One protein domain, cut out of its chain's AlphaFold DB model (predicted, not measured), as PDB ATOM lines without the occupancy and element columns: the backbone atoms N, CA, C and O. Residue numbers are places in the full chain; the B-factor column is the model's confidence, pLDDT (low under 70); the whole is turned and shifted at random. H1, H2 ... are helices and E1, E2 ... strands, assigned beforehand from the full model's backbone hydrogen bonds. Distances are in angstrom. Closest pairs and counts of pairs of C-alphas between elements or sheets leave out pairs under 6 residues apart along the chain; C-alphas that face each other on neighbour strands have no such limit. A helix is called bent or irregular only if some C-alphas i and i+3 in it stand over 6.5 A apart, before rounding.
ATOM      1  N   PRO A  18     -44.540  47.445  -8.278       86.88
ATOM      2  CA  PRO A  18     -45.977  47.285  -8.414       86.88
ATOM      3  C   PRO A  18     -46.680  47.379  -7.046       86.88
ATOM      4  O   PRO A  18     -46.142  46.855  -6.066       86.88
ATOM      5  N   PRO A  19     -47.905  47.934  -6.972       85.19
ATOM      6  CA  PRO A  19     -48.645  48.065  -5.715       85.19
ATOM      7  C   PRO A  19     -48.781  46.752  -4.932       85.19
ATOM      8  O   PRO A  19     -48.600  46.741  -3.720       85.19
ATOM      9  N   GLY A  20     -49.003  45.624  -5.617       83.62
ATOM     10  CA  GLY A  20     -49.099  44.314  -4.961       83.62
ATOM     11  C   GLY A  20     -47.801  43.867  -4.276       83.62
ATOM     12  O   GLY A  20     -47.853  43.264  -3.210       83.62
ATOM     13  N   ILE A  21     -46.634  44.221  -4.828       87.00
ATOM     14  CA  ILE A  21     -45.336  43.945  -4.188       87.00
ATOM     15  C   ILE A  21     -45.130  44.844  -2.966       87.00
ATOM     16  O   ILE A  21     -44.568  44.392  -1.976       87.00
ATOM     17  N   LEU A  22     -45.602  46.094  -3.003       86.75
ATOM     18  CA  LEU A  22     -45.522  47.003  -1.854       86.75
ATOM     19  C   LEU A  22     -46.366  46.510  -0.676       86.75
ATOM     20  O   LEU A  22     -45.877  46.498   0.449       86.75
ATOM     21  N   VAL A  23     -47.595  46.054  -0.938       85.56
ATOM     22  CA  VAL A  23     -48.466  45.461   0.094       85.56
ATOM     23  C   VAL A  23     -47.808  44.227   0.713       85.56
ATOM     24  O   VAL A  23     -47.810  44.068   1.929       85.56
ATOM     25  N   LEU A  24     -47.186  43.390  -0.116       87.00
ATOM     26  CA  LEU A  24     -46.494  42.191   0.343       87.00
ATOM     27  C   LEU A  24     -45.254  42.513   1.185       87.00
ATOM     28  O   LEU A  24     -45.039  41.904   2.226       87.00
ATOM     29  N   LEU A  25     -44.459  43.506   0.777       90.00
ATOM     30  CA  LEU A  25     -43.330  43.984   1.576       90.00
ATOM     31  C   LEU A  25     -43.790  44.561   2.916       90.00
ATOM     32  O   LEU A  25     -43.153  44.298   3.929       90.00
ATOM     33  N   LEU A  26     -44.893  45.314   2.936       89.75
ATOM     34  CA  LEU A  26     -45.460  45.835   4.178       89.75
ATOM     35  C   LEU A  26     -45.859  44.695   5.120       89.75
ATOM     36  O   LEU A  26     -45.519  44.742   6.298       89.75
ATOM     37  N   PHE A  27     -46.521  43.662   4.595       87.62
ATOM     38  CA  PHE A  27     -46.887  42.482   5.372       87.62
ATOM     39  C   PHE A  27     -45.654  41.797   5.979       87.62
ATOM     40  O   PHE A  27     -45.609  41.596   7.190       87.62
ATOM     41  N   ILE A  28     -44.618  41.540   5.171       90.19
ATOM     42  CA  ILE A  28     -43.368  40.931   5.653       90.19
ATOM     43  C   ILE A  28     -42.702  41.795   6.732       90.19
ATOM     44  O   ILE A  28     -42.168  41.271   7.704       90.19
ATOM     45  N   VAL A  29     -42.710  43.124   6.586       89.69
ATOM     46  CA  VAL A  29     -42.125  44.028   7.588       89.69
ATOM     47  C   VAL A  29     -42.895  43.970   8.907       89.69
ATOM     48  O   VAL A  29     -42.271  43.924   9.964       89.69
ATOM     49  N   VAL A  30     -44.229  43.933   8.865       88.75
ATOM     50  CA  VAL A  30     -45.056  43.769  10.072       88.75
ATOM     51  C   VAL A  30     -44.747  42.436  10.757       88.75
ATOM     52  O   VAL A  30     -44.556  42.402  11.972       88.75
ATOM     53  N   GLU A  31     -44.627  41.359   9.986       88.06
ATOM     54  CA  GLU A  31     -44.285  40.032  10.497       88.06
ATOM     55  C   GLU A  31     -42.872  39.985  11.098       88.06
ATOM     56  O   GLU A  31     -42.679  39.453  12.190       88.06
ATOM     57  N   LEU A  32     -41.889  40.622  10.456       89.25
ATOM     58  CA  LEU A  32     -40.534  40.778  10.991       89.25
ATOM     59  C   LEU A  32     -40.530  41.524  12.327       89.25
ATOM     60  O   LEU A  32     -39.865  41.089  13.269       89.25
ATOM     61  N   CYS A  33     -41.277  42.627  12.424       88.44
ATOM     62  CA  CYS A  33     -41.435  43.366  13.672       88.44
ATOM     63  C   CYS A  33     -42.046  42.473  14.755       88.44
ATOM     64  O   CYS A  33     -41.523  42.423  15.866       88.44
ATOM     65  N   PHE A  34     -43.095  41.720  14.428       86.00
ATOM     66  CA  PHE A  34     -43.719  40.791  15.363       86.00
ATOM     67  C   PHE A  34     -42.729  39.721  15.845       86.00
ATOM     68  O   PHE A  34     -42.472  39.631  17.043       86.00
ATOM     69  N   MET A  35     -42.077  39.001  14.929       85.31
ATOM     70  CA  MET A  35     -41.073  37.975  15.240       85.31
ATOM     71  C   MET A  35     -39.919  38.522  16.089       85.31
ATOM     72  O   MET A  35     -39.481  37.875  17.039       85.31
ATOM     73  N   SER A  36     -39.462  39.746  15.810       84.06
ATOM     74  CA  SER A  36     -38.410  40.384  16.607       84.06
ATOM     75  C   SER A  36     -38.831  40.645  18.059       84.06
ATOM     76  O   SER A  36     -38.023  40.462  18.966       84.06
ATOM     77  N   GLN A  37     -40.102  40.984  18.312       85.19
ATOM     78  CA  GLN A  37     -40.623  41.116  19.678       85.19
ATOM     79  C   GLN A  37     -40.652  39.767  20.404       85.19
ATOM     80  O   GLN A  37     -40.316  39.706  21.587       85.19
ATOM     81  N   LEU A  38     -40.997  38.686  19.698       82.44
ATOM     82  CA  LEU A  38     -41.019  37.337  20.275       82.44
ATOM     83  C   LEU A  38     -39.620  36.873  20.681       82.44
ATOM     84  O   LEU A  38     -39.448  36.344  21.776       82.44
ATOM     85  N   ALA A  39     -38.614  37.138  19.841       81.19
ATOM     86  CA  ALA A  39     -37.222  36.821  20.154       81.19
ATOM     87  C   ALA A  39     -36.714  37.545  21.409       81.19
ATOM     88  O   ALA A  39     -35.989  36.952  22.204       81.19
ATOM     89  N   VAL A  40     -37.082  38.819  21.590       83.12
ATOM     90  CA  VAL A  40     -36.632  39.628  22.739       83.12
ATOM     91  C   VAL A  40     -37.286  39.175  24.042       83.12
ATOM     92  O   VAL A  40     -36.642  39.199  25.088       83.12
ATOM     93  N   ARG A  41     -38.555  38.762  23.989       81.00
ATOM     94  CA  ARG A  41     -39.341  38.393  25.175       81.00
ATOM     95  C   ARG A  41     -39.256  36.907  25.549       81.00
ATOM     96  O   ARG A  41     -39.870  36.514  26.531       81.00
ATOM     97  N   ASP A  42     -38.514  36.105  24.781       79.69
ATOM     98  CA  ASP A  42     -38.346  34.654  24.972       79.69
ATOM     99  C   ASP A  42     -39.676  33.885  25.078       79.69
ATOM    100  O   ASP A  42     -39.807  32.916  25.826       79.69
ATOM    101  N   ILE A  43     -40.683  34.345  24.329       82.31
ATOM    102  CA  ILE A  43     -42.041  33.801  24.407       82.31
ATOM    103  C   ILE A  43     -42.087  32.449  23.678       82.31
ATOM    104  O   ILE A  43     -41.589  32.359  22.550       82.31
ATOM    105  N   PRO A  44     -42.704  31.400  24.258       84.44
ATOM    106  CA  PRO A  44     -42.863  30.126  23.576       84.44
ATOM    107  C   PRO A  44     -43.729  30.263  22.318       84.44
ATOM    108  O   PRO A  44     -44.725  30.991  22.295       84.44
ATOM    109  N   LEU A  45     -43.348  29.546  21.263       86.31
ATOM    110  CA  LEU A  45     -43.930  29.672  19.929       86.31
ATOM    111  C   LEU A  45     -44.726  28.424  19.561       86.31
ATOM    112  O   LEU A  45     -44.147  27.334  19.531       86.31
ATOM    113  N   PRO A  46     -46.014  28.560  19.216       84.56
ATOM    114  CA  PRO A  46     -46.796  27.443  18.718       84.56
ATOM    115  C   PRO A  46     -46.433  27.175  17.249       84.56
ATOM    116  O   PRO A  46     -46.636  28.019  16.370       84.56
ATOM    117  N   VAL A  47     -45.895  25.987  16.980       86.12
ATOM    118  CA  VAL A  47     -45.579  25.492  15.636       86.12
ATOM    119  C   VAL A  47     -46.375  24.208  15.391       86.12
ATOM    120  O   VAL A  47     -45.876  23.087  15.488       86.12
ATOM    121  N   GLY A  48     -47.668  24.382  15.127       83.44
ATOM    122  CA  GLY A  48     -48.649  23.308  15.051       83.44
ATOM    123  C   GLY A  48     -48.889  22.671  16.428       83.44
ATOM    124  O   GLY A  48     -49.218  23.390  17.373       83.44
ATOM    125  N   PRO A  49     -48.725  21.342  16.573       79.81
ATOM    126  CA  PRO A  49     -48.928  20.658  17.850       79.81
ATOM    127  C   PRO A  49     -47.750  20.821  18.820       79.81
ATOM    128  O   PRO A  49     -47.831  20.375  19.962       79.81
ATOM    129  N   VAL A  50     -46.638  21.415  18.377       84.81
ATOM    130  CA  VAL A  50     -45.421  21.565  19.179       84.81
ATOM    131  C   VAL A  50     -45.277  23.012  19.626       84.81
ATOM    132  O   VAL A  50     -45.358  23.928  18.811       84.81
ATOM    133  N   VAL A  51     -45.003  23.221  20.912       86.81
ATOM    134  CA  VAL A  51     -44.614  24.529  21.444       86.81
ATOM    135  C   VAL A  51     -43.095  24.565  21.564       86.81
ATOM    136  O   VAL A  51     -42.503  23.803  22.329       86.81
ATOM    137  N   LEU A  52     -42.451  25.434  20.790       89.19
ATOM    138  CA  LEU A  52     -41.015  25.668  20.883       89.19
ATOM    139  C   LEU A  52     -40.735  26.648  22.020       89.19
ATOM    140  O   LEU A  52     -41.419  27.661  22.143       89.19
ATOM    141  N   SER A  53     -39.697  26.399  22.815       89.00
ATOM    142  CA  SER A  53     -39.283  27.292  23.903       89.00
ATOM    143  C   SER A  53     -37.759  27.422  23.997       89.00
ATOM    144  O   SER A  53     -37.003  26.634  23.416       89.00
ATOM    145  N   GLY A  54     -37.305  28.470  24.693       88.50
ATOM    146  CA  GLY A  54     -35.894  28.750  24.945       88.50
ATOM    147  C   GLY A  54     -35.052  28.837  23.668       88.50
ATOM    148  O   GLY A  54     -35.434  29.462  22.677       88.50
ATOM    149  N   VAL A  55     -33.887  28.183  23.668       90.38
ATOM    150  CA  VAL A  55     -32.917  28.256  22.559       90.38
ATOM    151  C   VAL A  55     -33.512  27.786  21.227       90.38
ATOM    152  O   VAL A  55     -33.226  28.383  20.190       90.38
ATOM    153  N   VAL A  56     -34.374  26.764  21.240       90.50
ATOM    154  CA  VAL A  56     -34.982  26.222  20.013       90.50
ATOM    155  C   VAL A  56     -35.925  27.244  19.375       90.50
ATOM    156  O   VAL A  56     -35.848  27.473  18.168       90.50
ATOM    157  N   ALA A  57     -36.755  27.916  20.181       89.81
ATOM    158  CA  ALA A  57     -37.622  28.996  19.708       89.81
ATOM    159  C   ALA A  57     -36.808  30.155  19.115       89.81
ATOM    160  O   ALA A  57     -37.111  30.630  18.022       89.81
ATOM    161  N   ARG A  58     -35.717  30.562  19.777       88.81
ATOM    162  CA  ARG A  58     -34.845  31.643  19.283       88.81
ATOM    163  C   ARG A  58     -34.205  31.309  17.938       88.81
ATOM    164  O   ARG A  58     -34.195  32.154  17.046       88.81
ATOM    165  N   ILE A  59     -33.702  30.083  17.771       91.75
ATOM    166  CA  ILE A  59     -33.141  29.624  16.492       91.75
ATOM    167  C   ILE A  59     -34.215  29.662  15.401       91.75
ATOM    168  O   ILE A  59     -33.962  30.185  14.316       91.75
ATOM    169  N   TYR A  60     -35.423  29.171  15.693       91.50
ATOM    170  CA  TYR A  60     -36.541  29.200  14.751       91.50
ATOM    171  C   TYR A  60     -36.898  30.630  14.314       91.50
ATOM    172  O   TYR A  60     -37.055  30.891  13.117       91.50
ATOM    173  N   VAL A  61     -36.964  31.574  15.258       91.81
ATOM    174  CA  VAL A  61     -37.243  32.986  14.956       91.81
ATOM    175  C   VAL A  61     -36.138  33.594  14.102       91.81
ATOM    176  O   VAL A  61     -36.437  34.234  13.099       91.81
ATOM    177  N   LEU A  62     -34.868  33.368  14.443       91.44
ATOM    178  CA  LEU A  62     -33.740  33.898  13.672       91.44
ATOM    179  C   LEU A  62     -33.738  33.375  12.232       91.44
ATOM    180  O   LEU A  62     -33.565  34.161  11.300       91.44
ATOM    181  N   LEU A  63     -33.980  32.077  12.035       92.88
ATOM    182  CA  LEU A  63     -34.086  31.484  10.700       92.88
ATOM    183  C   LEU A  63     -35.259  32.074   9.911       92.88
ATOM    184  O   LEU A  63     -35.085  32.450   8.751       92.88
ATOM    185  N   SER A  64     -36.421  32.222  10.553       91.81
ATOM    186  CA  SER A  64     -37.597  32.863   9.954       91.81
ATOM    187  C   SER A  64     -37.290  34.308   9.548       91.81
ATOM    188  O   SER A  64     -37.540  34.703   8.411       91.81
ATOM    189  N   MET A  65     -36.642  35.087  10.417       93.00
ATOM    190  CA  MET A  65     -36.235  36.463  10.116       93.00
ATOM    191  C   MET A  65     -35.245  36.535   8.947       93.00
ATOM    192  O   MET A  65     -35.411  37.371   8.059       93.00
ATOM    193  N   MET A  66     -34.235  35.661   8.906       93.56
ATOM    194  CA  MET A  66     -33.284  35.598   7.789       93.56
ATOM    195  C   MET A  66     -33.991  35.289   6.466       93.56
ATOM    196  O   MET A  66     -33.681  35.907   5.443       93.56
ATOM    197  N   LEU A  67     -34.962  34.373   6.488       93.81
ATOM    198  CA  LEU A  67     -35.766  34.017   5.324       93.81
ATOM    199  C   LEU A  67     -36.619  35.200   4.855       93.81
ATOM    200  O   LEU A  67     -36.574  35.540   3.673       93.81
ATOM    201  N   LEU A  68     -37.327  35.872   5.766       93.06
ATOM    202  CA  LEU A  68     -38.164  37.040   5.467       93.06
ATOM    203  C   LEU A  68     -37.343  38.224   4.926       93.06
ATOM    204  O   LEU A  68     -37.724  38.848   3.933       93.06
ATOM    205  N   ILE A  69     -36.173  38.504   5.508       93.44
ATOM    206  CA  ILE A  69     -35.238  39.519   4.992       93.44
ATOM    207  C   ILE A  69     -34.756  39.131   3.588       93.44
ATOM    208  O   ILE A  69     -34.753  39.964   2.676       93.44
ATOM    209  N   GLY A  70     -34.378  37.864   3.393       93.44
ATOM    210  CA  GLY A  70     -34.008  37.327   2.089       93.44
ATOM    211  C   GLY A  70     -35.123  37.528   1.065       93.44
ATOM    212  O   GLY A  70     -34.877  38.058  -0.020       93.44
ATOM    213  N   LEU A  71     -36.360  37.195   1.431       93.06
ATOM    214  CA  LEU A  71     -37.545  37.373   0.602       93.06
ATOM    215  C   LEU A  71     -37.740  38.847   0.214       93.06
ATOM    216  O   LEU A  71     -37.859  39.137  -0.976       93.06
ATOM    217  N   CYS A  72     -37.663  39.785   1.163       92.31
ATOM    218  CA  CYS A  72     -37.705  41.228   0.895       92.31
ATOM    219  C   CYS A  72     -36.659  41.661  -0.140       92.31
ATOM    220  O   CYS A  72     -36.988  42.306  -1.143       92.31
ATOM    221  N   ILE A  73     -35.397  41.271   0.059       91.62
ATOM    222  CA  ILE A  73     -34.302  41.590  -0.869       91.62
ATOM    223  C   ILE A  73     -34.581  40.989  -2.250       91.62
ATOM    224  O   ILE A  73     -34.393  41.652  -3.273       91.62
ATOM    225  N   GLY A  74     -35.037  39.739  -2.289       91.44
ATOM    226  CA  GLY A  74     -35.370  39.021  -3.507       91.44
ATOM    227  C   GLY A  74     -36.502  39.684  -4.295       91.44
ATOM    228  O   GLY A  74     -36.388  39.828  -5.513       91.44
ATOM    229  N   LEU A  75     -37.549  40.150  -3.610       90.94
ATOM    230  CA  LEU A  75     -38.690  40.854  -4.199       90.94
ATOM    231  C   LEU A  75     -38.279  42.205  -4.785       90.94
ATOM    232  O   LEU A  75     -38.570  42.481  -5.949       90.94
ATOM    233  N   VAL A  76     -37.535  43.013  -4.023       89.94
ATOM    234  CA  VAL A  76     -37.021  44.316  -4.481       89.94
ATOM    235  C   VAL A  76     -36.090  44.145  -5.684       89.94
ATOM    236  O   VAL A  76     -36.147  44.918  -6.642       89.94
ATOM    237  N   ARG A  77     -35.254  43.098  -5.672       89.50
ATOM    238  CA  ARG A  77     -34.342  42.753  -6.775       89.50
ATOM    239  C   ARG A  77     -34.995  41.927  -7.885       89.50
ATOM    240  O   ARG A  77     -34.292  41.533  -8.812       89.50
ATOM    241  N   LYS A  78     -36.308  41.688  -7.817       90.31
ATOM    242  CA  LYS A  78     -37.103  40.980  -8.837       90.31
ATOM    243  C   LYS A  78     -36.592  39.575  -9.165       90.31
ATOM    244  O   LYS A  78     -36.767  39.098 -10.281       90.31
ATOM    245  N   ARG A  79     -35.962  38.900  -8.205       92.12
ATOM    246  CA  ARG A  79     -35.386  37.570  -8.416       92.12
ATOM    247  C   ARG A  79     -36.485  36.517  -8.557       92.12
ATOM    248  O   ARG A  79     -37.410  36.469  -7.750       92.12
ATOM    249  N   SER A  80     -36.340  35.622  -9.532       91.00
ATOM    250  CA  SER A  80     -37.279  34.520  -9.787       91.00
ATOM    251  C   SER A  80     -37.493  33.598  -8.581       91.00
ATOM    252  O   SER A  80     -38.626  33.178  -8.331       91.00
ATOM    253  N   TRP A  81     -36.438  33.338  -7.800       93.69
ATOM    254  CA  TRP A  81     -36.517  32.525  -6.583       93.69
ATOM    255  C   TRP A  81     -37.371  33.179  -5.494       93.69
ATOM    256  O   TRP A  81     -38.059  32.468  -4.772       93.69
ATOM    257  N   ALA A  82     -37.407  34.512  -5.411       92.69
ATOM    258  CA  ALA A  82     -38.169  35.228  -4.385       92.69
ATOM    259  C   ALA A  82     -39.675  35.029  -4.564       92.69
ATOM    260  O   ALA A  82     -40.416  34.893  -3.599       92.69
ATOM    261  N   ARG A  83     -40.128  34.934  -5.818       92.88
ATOM    262  CA  ARG A  83     -41.517  34.595  -6.138       92.88
ATOM    263  C   ARG A  83     -41.888  33.204  -5.632       92.88
ATOM    264  O   ARG A  83     -42.941  33.041  -5.030       92.88
ATOM    265  N   MET A  84     -41.045  32.206  -5.910       92.81
ATOM    266  CA  MET A  84     -41.310  30.824  -5.503       92.81
ATOM    267  C   MET A  84     -41.231  30.677  -3.984       92.81
ATOM    268  O   MET A  84     -42.138  30.101  -3.395       92.81
ATOM    269  N   LEU A  85     -40.210  31.270  -3.362       92.94
ATOM    270  CA  LEU A  85     -40.056  31.294  -1.913       92.94
ATOM    271  C   LEU A  85     -41.246  31.977  -1.238       92.94
ATOM    272  O   LEU A  85     -41.782  31.423  -0.292       92.94
ATOM    273  N   GLY A  86     -41.708  33.120  -1.755       91.56
ATOM    274  CA  GLY A  86     -42.890  33.803  -1.231       91.56
ATOM    275  C   GLY A  86     -44.139  32.928  -1.299       91.56
ATOM    276  O   GLY A  86     -44.835  32.788  -0.305       91.56
ATOM    277  N   ILE A  87     -44.400  32.272  -2.435       92.12
ATOM    278  CA  ILE A  87     -45.547  31.357  -2.560       92.12
ATOM    279  C   ILE A  87     -45.455  30.209  -1.544       92.12
ATOM    280  O   ILE A  87     -46.433  29.925  -0.861       92.12
ATOM    281  N   VAL A  88     -44.291  29.560  -1.446       93.62
ATOM    282  CA  VAL A  88     -44.079  28.438  -0.518       93.62
ATOM    283  C   VAL A  88     -44.217  28.892   0.934       93.62
ATOM    284  O   VAL A  88     -44.848  28.194   1.716       93.62
ATOM    285  N   TRP A  89     -43.683  30.064   1.275       91.06
ATOM    286  CA  TRP A  89     -43.780  30.642   2.612       91.06
ATOM    287  C   TRP A  89     -45.231  30.920   3.012       91.06
ATOM    288  O   TRP A  89     -45.683  30.428   4.036       91.06
ATOM    289  N   TYR A  90     -46.014  31.584   2.156       90.31
ATOM    290  CA  TYR A  90     -47.432  31.825   2.451       90.31
ATOM    291  C   TYR A  90     -48.251  30.533   2.548       90.31
ATOM    292  O   TYR A  90     -49.166  30.445   3.362       90.31
ATOM    293  N   LEU A  91     -47.941  29.516   1.734       92.88
ATOM    294  CA  LEU A  91     -48.572  28.201   1.879       92.88
ATOM    295  C   LEU A  91     -48.205  27.551   3.215       92.88
ATOM    296  O   LEU A  91     -49.077  26.983   3.870       92.88
ATOM    297  N   TYR A  92     -46.939  27.652   3.617       91.50
ATOM    298  CA  TYR A  92     -46.473  27.189   4.916       91.50
ATOM    299  C   TYR A  92     -47.216  27.897   6.056       91.50
ATOM    300  O   TYR A  92     -47.751  27.205   6.917       91.50
ATOM    301  N   ASP A  93     -47.363  29.224   6.019       89.38
ATOM    302  CA  ASP A  93     -48.094  29.985   7.044       89.38
ATOM    303  C   ASP A  93     -49.570  29.595   7.128       89.38
ATOM    304  O   ASP A  93     -50.116  29.470   8.224       89.38
ATOM    305  N   ILE A  94     -50.227  29.356   5.988       91.69
ATOM    306  CA  ILE A  94     -51.617  28.880   5.956       91.69
ATOM    307  C   ILE A  94     -51.730  27.511   6.640       91.69
ATOM    308  O   ILE A  94     -52.606  27.308   7.484       91.69
ATOM    309  N   VAL A  95     -50.842  26.573   6.295       92.38
ATOM    310  CA  VAL A  95     -50.823  25.232   6.897       92.38
ATOM    311  C   VAL A  95     -50.514  25.320   8.389       92.38
ATOM    312  O   VAL A  95     -51.172  24.658   9.193       92.38
ATOM    313  N   LEU A  96     -49.559  26.165   8.774       90.62
ATOM    314  CA  LEU A  96     -49.161  26.357  10.160       90.62
ATOM    315  C   LEU A  96     -50.286  26.981  10.989       90.62
ATOM    316  O   LEU A  96     -50.562  26.513  12.091       90.62
ATOM    317  N   ALA A  97     -50.980  27.987  10.456       89.50
ATOM    318  CA  ALA A  97     -52.131  28.606  11.105       89.50
ATOM    319  C   ALA A  97     -53.276  27.605  11.303       89.50
ATOM    320  O   ALA A  97     -53.861  27.557  12.385       89.50
ATOM    321  N   ALA A  98     -53.555  26.768  10.299       91.00
ATOM    322  CA  ALA A  98     -54.540  25.699  10.419       91.00
ATOM    323  C   ALA A  98     -54.128  24.667  11.484       91.00
ATOM    324  O   ALA A  98     -54.938  24.310  12.338       91.00
ATOM    325  N   ALA A  99     -52.864  24.230  11.487       91.06
ATOM    326  CA  ALA A  99     -52.344  23.296  12.483       91.06
ATOM    327  C   ALA A  99     -52.397  23.880  13.905       91.06
ATOM    328  O   ALA A  99     -52.800  23.183  14.835       91.06
ATOM    329  N   ASN A 100     -52.049  25.159  14.071       89.12
ATOM    330  CA  ASN A 100     -52.147  25.878  15.339       89.12
ATOM    331  C   ASN A 100     -53.598  25.976  15.817       89.12
ATOM    332  O   ASN A 100     -53.873  25.718  16.985       89.12
ATOM    333  N   TYR A 101     -54.536  26.300  14.924       89.44
ATOM    334  CA  TYR A 101     -55.959  26.359  15.261       89.44
ATOM    335  C   TYR A 101     -56.497  24.992  15.701       89.44
ATOM    336  O   TYR A 101     -57.140  24.889  16.743       89.44
ATOM    337  N   VAL A 102     -56.192  23.926  14.953       90.69
ATOM    338  CA  VAL A 102     -56.610  22.558  15.302       90.69
ATOM    339  C   VAL A 102     -56.010  22.123  16.638       90.69
ATOM    340  O   VAL A 102     -56.735  21.618  17.492       90.69
ATOM    341  N   SER A 103     -54.713  22.359  16.846       88.00
ATOM    342  CA  SER A 103     -54.022  21.990  18.090       88.00
ATOM    343  C   SER A 103     -54.594  22.742  19.290       88.00
ATOM    344  O   SER A 103     -54.815  22.154  20.347       88.00
ATOM    345  N   PHE A 104     -54.916  24.025  19.105       87.12
ATOM    346  CA  PHE A 104     -55.577  24.833  20.118       87.12
ATOM    347  C   PHE A 104     -56.948  24.266  20.497       87.12
ATOM    348  O   PHE A 104     -57.224  24.074  21.675       87.12
ATOM    349  N   VAL A 105     -57.796  23.962  19.507       88.12
ATOM    350  CA  VAL A 105     -59.145  23.418  19.740       88.12
ATOM    351  C   VAL A 105     -59.094  22.053  20.435       88.12
ATOM    352  O   VAL A 105     -59.953  21.754  21.259       88.12
ATOM    353  N   GLN A 106     -58.091  21.228  20.132       89.19
ATOM    354  CA  GLN A 106     -57.924  19.911  20.753       89.19
ATOM    355  C   GLN A 106     -57.399  19.977  22.191       89.19
ATOM    356  O   GLN A 106     -57.657  19.066  22.977       89.19
ATOM    357  N   SER A 107     -56.626  21.002  22.549       86.12
ATOM    358  CA  SER A 107     -56.020  21.116  23.881       86.12
ATOM    359  C   SER A 107     -55.894  22.577  24.337       86.12
ATOM    360  O   SER A 107     -54.782  23.073  24.496       86.12
ATOM    361  N   PRO A 108     -57.004  23.286  24.611       84.31
ATOM    362  CA  PRO A 108     -56.960  24.725  24.889       84.31
ATOM    363  C   PRO A 108     -56.087  25.084  26.099       84.31
ATOM    364  O   PRO A 108     -55.364  26.079  26.071       84.31
ATOM    365  N   GLY A 109     -56.100  24.239  27.138       82.50
ATOM    366  CA  GLY A 109     -55.355  24.458  28.380       82.50
ATOM    367  C   GLY A 109     -53.844  24.599  28.178       82.50
ATOM    368  O   GLY A 109     -53.253  25.536  28.702       82.50
ATOM    369  N   SER A 110     -53.221  23.748  27.352       77.75
ATOM    370  CA  SER A 110     -51.769  23.805  27.107       77.75
ATOM    371  C   SER A 110     -51.337  25.050  26.331       77.75
ATOM    372  O   SER A 110     -50.181  25.461  26.409       77.75
ATOM    373  N   PHE A 111     -52.255  25.660  25.577       79.12
ATOM    374  CA  PHE A 111     -51.996  26.892  24.839       79.12
ATOM    375  C   PHE A 111     -52.395  28.142  25.631       79.12
ATOM    376  O   PHE A 111     -51.830  29.205  25.381       79.12
ATOM    377  N   MET A 112     -53.321  28.049  26.593       82.88
ATOM    378  CA  MET A 112     -53.696  29.172  27.461       82.88
ATOM    379  C   MET A 112     -52.519  29.772  28.190       82.88
ATOM    380  O   MET A 112     -52.289  30.973  28.052       82.88
ATOM    381  N   ASP A 113     -51.738  28.950  28.875       80.94
ATOM    382  CA  ASP A 113     -50.591  29.433  29.641       80.94
ATOM    383  C   ASP A 113     -49.571  30.143  28.748       80.94
ATOM    384  O   ASP A 113     -48.977  31.146  29.139       80.94
ATOM    385  N   MET A 114     -49.423  29.667  27.511       80.50
ATOM    386  CA  MET A 114     -48.580  30.294  26.505       80.50
ATOM    387  C   MET A 114     -49.149  31.653  26.072       80.50
ATOM    388  O   MET A 114     -48.437  32.649  26.118       80.50
ATOM    389  N   TYR A 115     -50.427  31.732  25.687       79.62
ATOM    390  CA  TYR A 115     -51.049  32.990  25.254       79.62
ATOM    391  C   TYR A 115     -51.111  34.045  26.361       79.62
ATOM    392  O   TYR A 115     -50.993  35.235  26.064       79.62
ATOM    393  N   GLN A 116     -51.222  33.643  27.632       82.62
ATOM    394  CA  GLN A 116     -51.113  34.591  28.742       82.62
ATOM    395  C   GLN A 116     -49.731  35.257  28.799       82.62
ATOM    396  O   GLN A 116     -49.653  36.405  29.216       82.62
ATOM    397  N   GLN A 117     -48.654  34.612  28.337       79.94
ATOM    398  CA  GLN A 117     -47.315  35.223  28.299       79.94
ATOM    399  C   GLN A 117     -47.172  36.298  27.211       79.94
ATOM    400  O   GLN A 117     -46.268  37.128  27.276       79.94
ATOM    401  N   TYR A 118     -48.068  36.323  26.218       77.38
ATOM    402  CA  TYR A 118     -48.102  37.380  25.202       77.38
ATOM    403  C   TYR A 118     -48.810  38.647  25.691       77.38
ATOM    404  O   TYR A 118     -48.685  39.700  25.057       77.38
ATOM    405  N   LYS A 119     -49.587  38.560  26.777       78.44
ATOM    406  CA  LYS A 119     -50.415  39.672  27.236       78.44
ATOM    407  C   LYS A 119     -49.549  40.743  27.926       78.44
ATOM    408  O   LYS A 119     -48.651  40.398  28.691       78.44
ATOM    409  N   PRO A 120     -49.811  42.036  27.694       75.88
ATOM    410  CA  PRO A 120     -49.293  43.102  28.546       75.88
ATOM    411  C   PRO A 120     -49.814  42.986  29.990       75.88
ATOM    412  O   PRO A 120     -50.920  42.488  30.219       75.88
ATOM    413  N   ASP A 121     -49.037  43.456  30.967       75.25
ATOM    414  CA  ASP A 121     -49.357  43.310  32.398       75.25
ATOM    415  C   ASP A 121     -50.688  43.972  32.796       75.25
ATOM    416  O   ASP A 121     -51.381  43.490  33.692       75.25
ATOM    417  N   ASP A 122     -51.077  45.031  32.089       77.50
ATOM    418  CA  ASP A 122     -52.301  45.811  32.284       77.50
ATOM    419  C   ASP A 122     -53.544  45.211  31.602       77.50
ATOM    420  O   ASP A 122     -54.658  45.702  31.794       77.50
ATOM    421  N   VAL A 123     -53.389  44.128  30.831       76.50
ATOM    422  CA  VAL A 123     -54.500  43.475  30.127       76.50
ATOM    423  C   VAL A 123     -55.097  42.347  30.986       76.50
ATOM    424  O   VAL A 123     -54.351  41.504  31.512       76.50
ATOM    425  N   PRO A 124     -56.443  42.283  31.119       78.75
ATOM    426  CA  PRO A 124     -57.130  41.188  31.804       78.75
ATOM    427  C   PRO A 124     -56.713  39.815  31.270       78.75
ATOM    428  O   PRO A 124     -56.283  39.694  30.121       78.75
ATOM    429  N   MET A 125     -56.870  38.762  32.082       77.50
ATOM    430  CA  MET A 125     -56.624  37.395  31.610       77.50
ATOM    431  C   MET A 125     -57.424  37.128  30.336       77.50
ATOM    432  O   MET A 125     -58.641  37.322  30.289       77.50
ATOM    433  N   LEU A 126     -56.723  36.677  29.299       81.81
ATOM    434  CA  LEU A 126     -57.360  36.318  28.041       81.81
ATOM    435  C   LEU A 126     -58.218  35.074  28.274       81.81
ATOM    436  O   LEU A 126     -57.718  34.066  28.765       81.81
ATOM    437  N   SER A 127     -59.507  35.132  27.946       86.31
ATOM    438  CA  SER A 127     -60.355  33.944  28.025       86.31
ATOM    439  C   SER A 127     -60.116  33.034  26.822       86.31
ATOM    440  O   SER A 127     -59.777  33.500  25.730       86.31
ATOM    441  N   GLU A 128     -60.368  31.738  27.001       85.38
ATOM    442  CA  GLU A 128     -60.310  30.757  25.914       85.38
ATOM    443  C   GLU A 128     -61.159  31.205  24.716       85.38
ATOM    444  O   GLU A 128     -60.699  31.189  23.579       85.38
ATOM    445  N   ILE A 129     -62.369  31.716  24.973       87.00
ATOM    446  CA  ILE A 129     -63.285  32.216  23.938       87.00
ATOM    447  C   ILE A 129     -62.648  33.351  23.126       87.00
ATOM    448  O   ILE A 129     -62.808  33.396  21.904       87.00
ATOM    449  N   ILE A 130     -61.943  34.276  23.783       85.88
ATOM    450  CA  ILE A 130     -61.270  35.386  23.101       85.88
ATOM    451  C   ILE A 130     -60.163  34.838  22.204       85.88
ATOM    452  O   ILE A 130     -60.102  35.199  21.030       85.88
ATOM    453  N   ILE A 131     -59.333  33.934  22.718       84.81
ATOM    454  CA  ILE A 131     -58.200  33.392  21.967       84.81
ATOM    455  C   ILE A 131     -58.674  32.542  20.789       84.81
ATOM    456  O   ILE A 131     -58.193  32.743  19.677       84.81
ATOM    457  N   THR A 132     -59.689  31.693  20.967       85.94
ATOM    458  CA  THR A 132     -60.310  30.940  19.866       85.94
ATOM    459  C   THR A 132     -60.812  31.868  18.765       85.94
ATOM    460  O   THR A 132     -60.600  31.602  17.581       85.94
ATOM    461  N   ARG A 133     -61.467  32.980  19.131       86.12
ATOM    462  CA  ARG A 133     -61.956  33.968  18.158       86.12
ATOM    463  C   ARG A 133     -60.808  34.661  17.438       86.12
ATOM    464  O   ARG A 133     -60.864  34.781  16.219       86.12
ATOM    465  N   VAL A 134     -59.771  35.083  18.161       85.88
ATOM    466  CA  VAL A 134     -58.587  35.719  17.570       85.88
ATOM    467  C   VAL A 134     -57.893  34.764  16.601       85.88
ATOM    468  O   VAL A 134     -57.615  35.155  15.471       85.88
ATOM    469  N   LEU A 135     -57.683  33.503  16.989       84.94
ATOM    470  CA  LEU A 135     -57.075  32.493  16.122       84.94
ATOM    471  C   LEU A 135     -57.943  32.173  14.906       84.94
ATOM    472  O   LEU A 135     -57.419  32.087  13.799       84.94
ATOM    473  N   GLY A 136     -59.261  32.064  15.083       87.69
ATOM    474  CA  GLY A 136     -60.194  31.847  13.979       87.69
ATOM    475  C   GLY A 136     -60.196  33.006  12.978       87.69
ATOM    476  O   GLY A 136     -60.091  32.784  11.772       87.69
ATOM    477  N   VAL A 137     -60.246  34.250  13.466       88.31
ATOM    478  CA  VAL A 137     -60.167  35.451  12.618       88.31
ATOM    479  C   VAL A 137     -58.814  35.530  11.916       88.31
ATOM    480  O   VAL A 137     -58.776  35.782  10.713       88.31
ATOM    481  N   ASN A 138     -57.715  35.269  12.629       85.50
ATOM    482  CA  ASN A 138     -56.374  35.260  12.050       85.50
ATOM    483  C   ASN A 138     -56.240  34.198  10.950       85.50
ATOM    484  O   ASN A 138     -55.708  34.485   9.882       85.50
ATOM    485  N   MET A 139     -56.782  32.997  11.166       89.69
ATOM    486  CA  MET A 139     -56.798  31.935  10.162       89.69
ATOM    487  C   MET A 139     -57.557  32.379   8.905       89.69
ATOM    488  O   MET A 139     -57.017  32.290   7.806       89.69
ATOM    489  N   ILE A 140     -58.774  32.916   9.046       90.62
ATOM    490  CA  ILE A 140     -59.564  33.419   7.907       90.62
ATOM    491  C   ILE A 140     -58.801  34.522   7.165       90.62
ATOM    492  O   ILE A 140     -58.717  34.504   5.935       90.62
ATOM    493  N   PHE A 141     -58.214  35.463   7.904       88.38
ATOM    494  CA  PHE A 141     -57.433  36.548   7.328       88.38
ATOM    495  C   PHE A 141     -56.212  36.028   6.557       88.38
ATOM    496  O   PHE A 141     -55.985  36.466   5.429       88.38
ATOM    497  N   LEU A 142     -55.464  35.067   7.108       89.06
ATOM    498  CA  LEU A 142     -54.323  34.431   6.442       89.06
ATOM    499  C   LEU A 142     -54.737  33.662   5.186       89.06
ATOM    500  O   LEU A 142     -54.068  33.773   4.163       89.06
ATOM    501  N   PHE A 143     -55.865  32.950   5.208       90.69
ATOM    502  CA  PHE A 143     -56.384  32.272   4.018       90.69
ATOM    503  C   PHE A 143     -56.732  33.261   2.899       90.69
ATOM    504  O   PHE A 143     -56.325  33.068   1.750       90.69
ATOM    505  N   ILE A 144     -57.457  34.337   3.221       91.94
ATOM    506  CA  ILE A 144     -57.872  35.343   2.233       91.94
ATOM    507  C   ILE A 144     -56.651  36.102   1.700       91.94
ATOM    508  O   ILE A 144     -56.439  36.168   0.487       91.94
ATOM    509  N   SER A 145     -55.837  36.663   2.594       88.06
ATOM    510  CA  SER A 145     -54.659  37.451   2.219       88.06
ATOM    511  C   SER A 145     -53.608  36.597   1.508       88.06
ATOM    512  O   SER A 145     -53.125  36.994   0.447       88.06
ATOM    513  N   GLY A 146     -53.328  35.393   2.008       88.31
ATOM    514  CA  GLY A 146     -52.428  34.430   1.383       88.31
ATOM    515  C   GLY A 146     -52.909  34.008  -0.004       88.31
ATOM    516  O   GLY A 146     -52.120  34.012  -0.946       88.31
ATOM    517  N   GLY A 147     -54.209  33.754  -0.188       90.06
ATOM    518  CA  GLY A 147     -54.788  33.466  -1.503       90.06
ATOM    519  C   GLY A 147     -54.611  34.614  -2.504       90.06
ATOM    520  O   GLY A 147     -54.178  34.392  -3.641       90.06
ATOM    521  N   ILE A 148     -54.873  35.855  -2.076       90.44
ATOM    522  CA  ILE A 148     -54.658  37.062  -2.893       90.44
ATOM    523  C   ILE A 148     -53.181  37.196  -3.273       90.44
ATOM    524  O   ILE A 148     -52.854  37.423  -4.442       90.44
ATOM    525  N   ILE A 149     -52.284  37.030  -2.303       88.88
ATOM    526  CA  ILE A 149     -50.841  37.175  -2.477       88.88
ATOM    527  C   ILE A 149     -50.275  36.096  -3.397       88.88
ATOM    528  O   ILE A 149     -49.571  36.420  -4.357       88.88
ATOM    529  N   ILE A 150     -50.606  34.828  -3.162       91.50
ATOM    530  CA  ILE A 150     -50.178  33.708  -4.003       91.50
ATOM    531  C   ILE A 150     -50.698  33.911  -5.426       91.50
ATOM    532  O   ILE A 150     -49.924  33.817  -6.382       91.50
ATOM    533  N   GLY A 151     -51.978  34.265  -5.583       91.69
ATOM    534  CA  GLY A 151     -52.570  34.566  -6.887       91.69
ATOM    535  C   GLY A 151     -51.853  35.715  -7.605       91.69
ATOM    536  O   GLY A 151     -51.559  35.623  -8.801       91.69
ATOM    537  N   TYR A 152     -51.504  36.773  -6.874       91.88
ATOM    538  CA  TYR A 152     -50.746  37.906  -7.395       91.88
ATOM    539  C   TYR A 152     -49.324  37.517  -7.823       91.88
ATOM    540  O   TYR A 152     -48.912  37.825  -8.947       91.88
ATOM    541  N   LEU A 153     -48.573  36.816  -6.968       90.62
ATOM    542  CA  LEU A 153     -47.219  36.341  -7.265       90.62
ATOM    543  C   LEU A 153     -47.215  35.375  -8.455       90.62
ATOM    544  O   LEU A 153     -46.330  35.456  -9.312       90.62
ATOM    545  N   TYR A 154     -48.226  34.510  -8.558       91.00
ATOM    546  CA  TYR A 154     -48.392  33.590  -9.677       91.00
ATOM    547  C   TYR A 154     -48.596  34.340 -11.003       91.00
ATOM    548  O   TYR A 154     -47.861  34.104 -11.968       91.00
ATOM    549  N   ARG A 155     -49.521  35.312 -11.036       90.06
ATOM    550  CA  ARG A 155     -49.795  36.158 -12.216       90.06
ATOM    551  C   ARG A 155     -48.620  37.065 -12.583       90.06
ATOM    552  O   ARG A 155     -48.383  37.329 -13.761       90.06
ATOM    553  N   SER A 156     -47.829  37.484 -11.600       88.31
ATOM    554  CA  SER A 156     -46.693  38.392 -11.790       88.31
ATOM    555  C   SER A 156     -45.419  37.697 -12.285       88.31
ATOM    556  O   SER A 156     -44.343  38.277 -12.209       88.31
ATOM    557  N   LYS A 157     -45.489  36.479 -12.848       87.75
ATOM    558  CA  LYS A 157     -44.315  35.733 -13.354       87.75
ATOM    559  C   LYS A 157     -43.387  36.576 -14.244       87.75
ATOM    560  O   LYS A 157     -42.174  36.498 -14.087       87.75
ATOM    561  N   LYS A 158     -43.946  37.412 -15.130       87.25
ATOM    562  CA  LYS A 158     -43.184  38.305 -16.032       87.25
ATOM    563  C   LYS A 158     -42.388  39.388 -15.294       87.25
ATOM    564  O   LYS A 158     -41.376  39.858 -15.795       87.25
TER     565      LYS A 158
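What this domain is: This is residues 18 to 158 of the 162 residues of an uncharacterized protein of uncultured bacterium (UniProt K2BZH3). Four long helices, H1, H2, H3 and H5, form an up-and-down bundle, each running against the one before; two close pairs, H1 with H2 and H3 with H5, come together at one end and splay apart at the other. At the open end sit the small strand hairpin E1 and E2 and the short helix H4. The printed part has 141 residues, with five named helices and two named strands in the order H1, E1, E2, H2, H3, H4, H5, and is mostly helix. It is compact, with a radius of gyration of the C-alphas of 16.1 A, and elongated, spanning 48 by 28 by 27 A.

How they stand to each other: H1, residues 19 to 41, touches H2, residues 54 to 76, at a shallow tilt of 19 degrees, opposite ways; the closest C-alphas are Ala 39 and Arg 58, 5.8 A. E1, residues 45 to 47, and E2, residues 50 to 52, are an antiparallel hairpin, with N 45 and O 52 within hydrogen-bond range at 2.8 A. H2 and H3, residues 80 to 106, form a helical hairpin, touching through residues 70 to 75 and 80 to 86; the closest C-alphas are Gly 74 and Ala 82, 4.8 A. H5, residues 128 to 158, touches H3 at a shallow tilt of 18 degrees, closest at C-alphas Ile 87 and Ile 150, 5.4 A. H4, residues 108 to 117, only just touches H5, with 3 pairs of C-alphas within 8 A, the closest Met 112 and Glu 128, 7.0 A. Every O i to N i+4 pair is within hydrogen-bond range in H1 and H2, but 22 of 23 in H3, 3 of 6 in H4 and 25 of 27 in H5.

Where its parts are: H1 begins at C-alpha 19 (-48.645, 48.065, -5.715) and is 33.7 A long, H2 33.3 A, H3 39.7 A. H5, 45.9 A, ends at C-alpha 158 (-43.184, 38.305, -16.032) and is irregular, with C-alphas 155 and 158 7.9 A apart.

The domain as a whole: The two C-alphas farthest apart, Pro 124 and Lys 158, are 49.9 A apart. The printed part has no cut, no link is long, and no printed residue is under 70 in pLDDT.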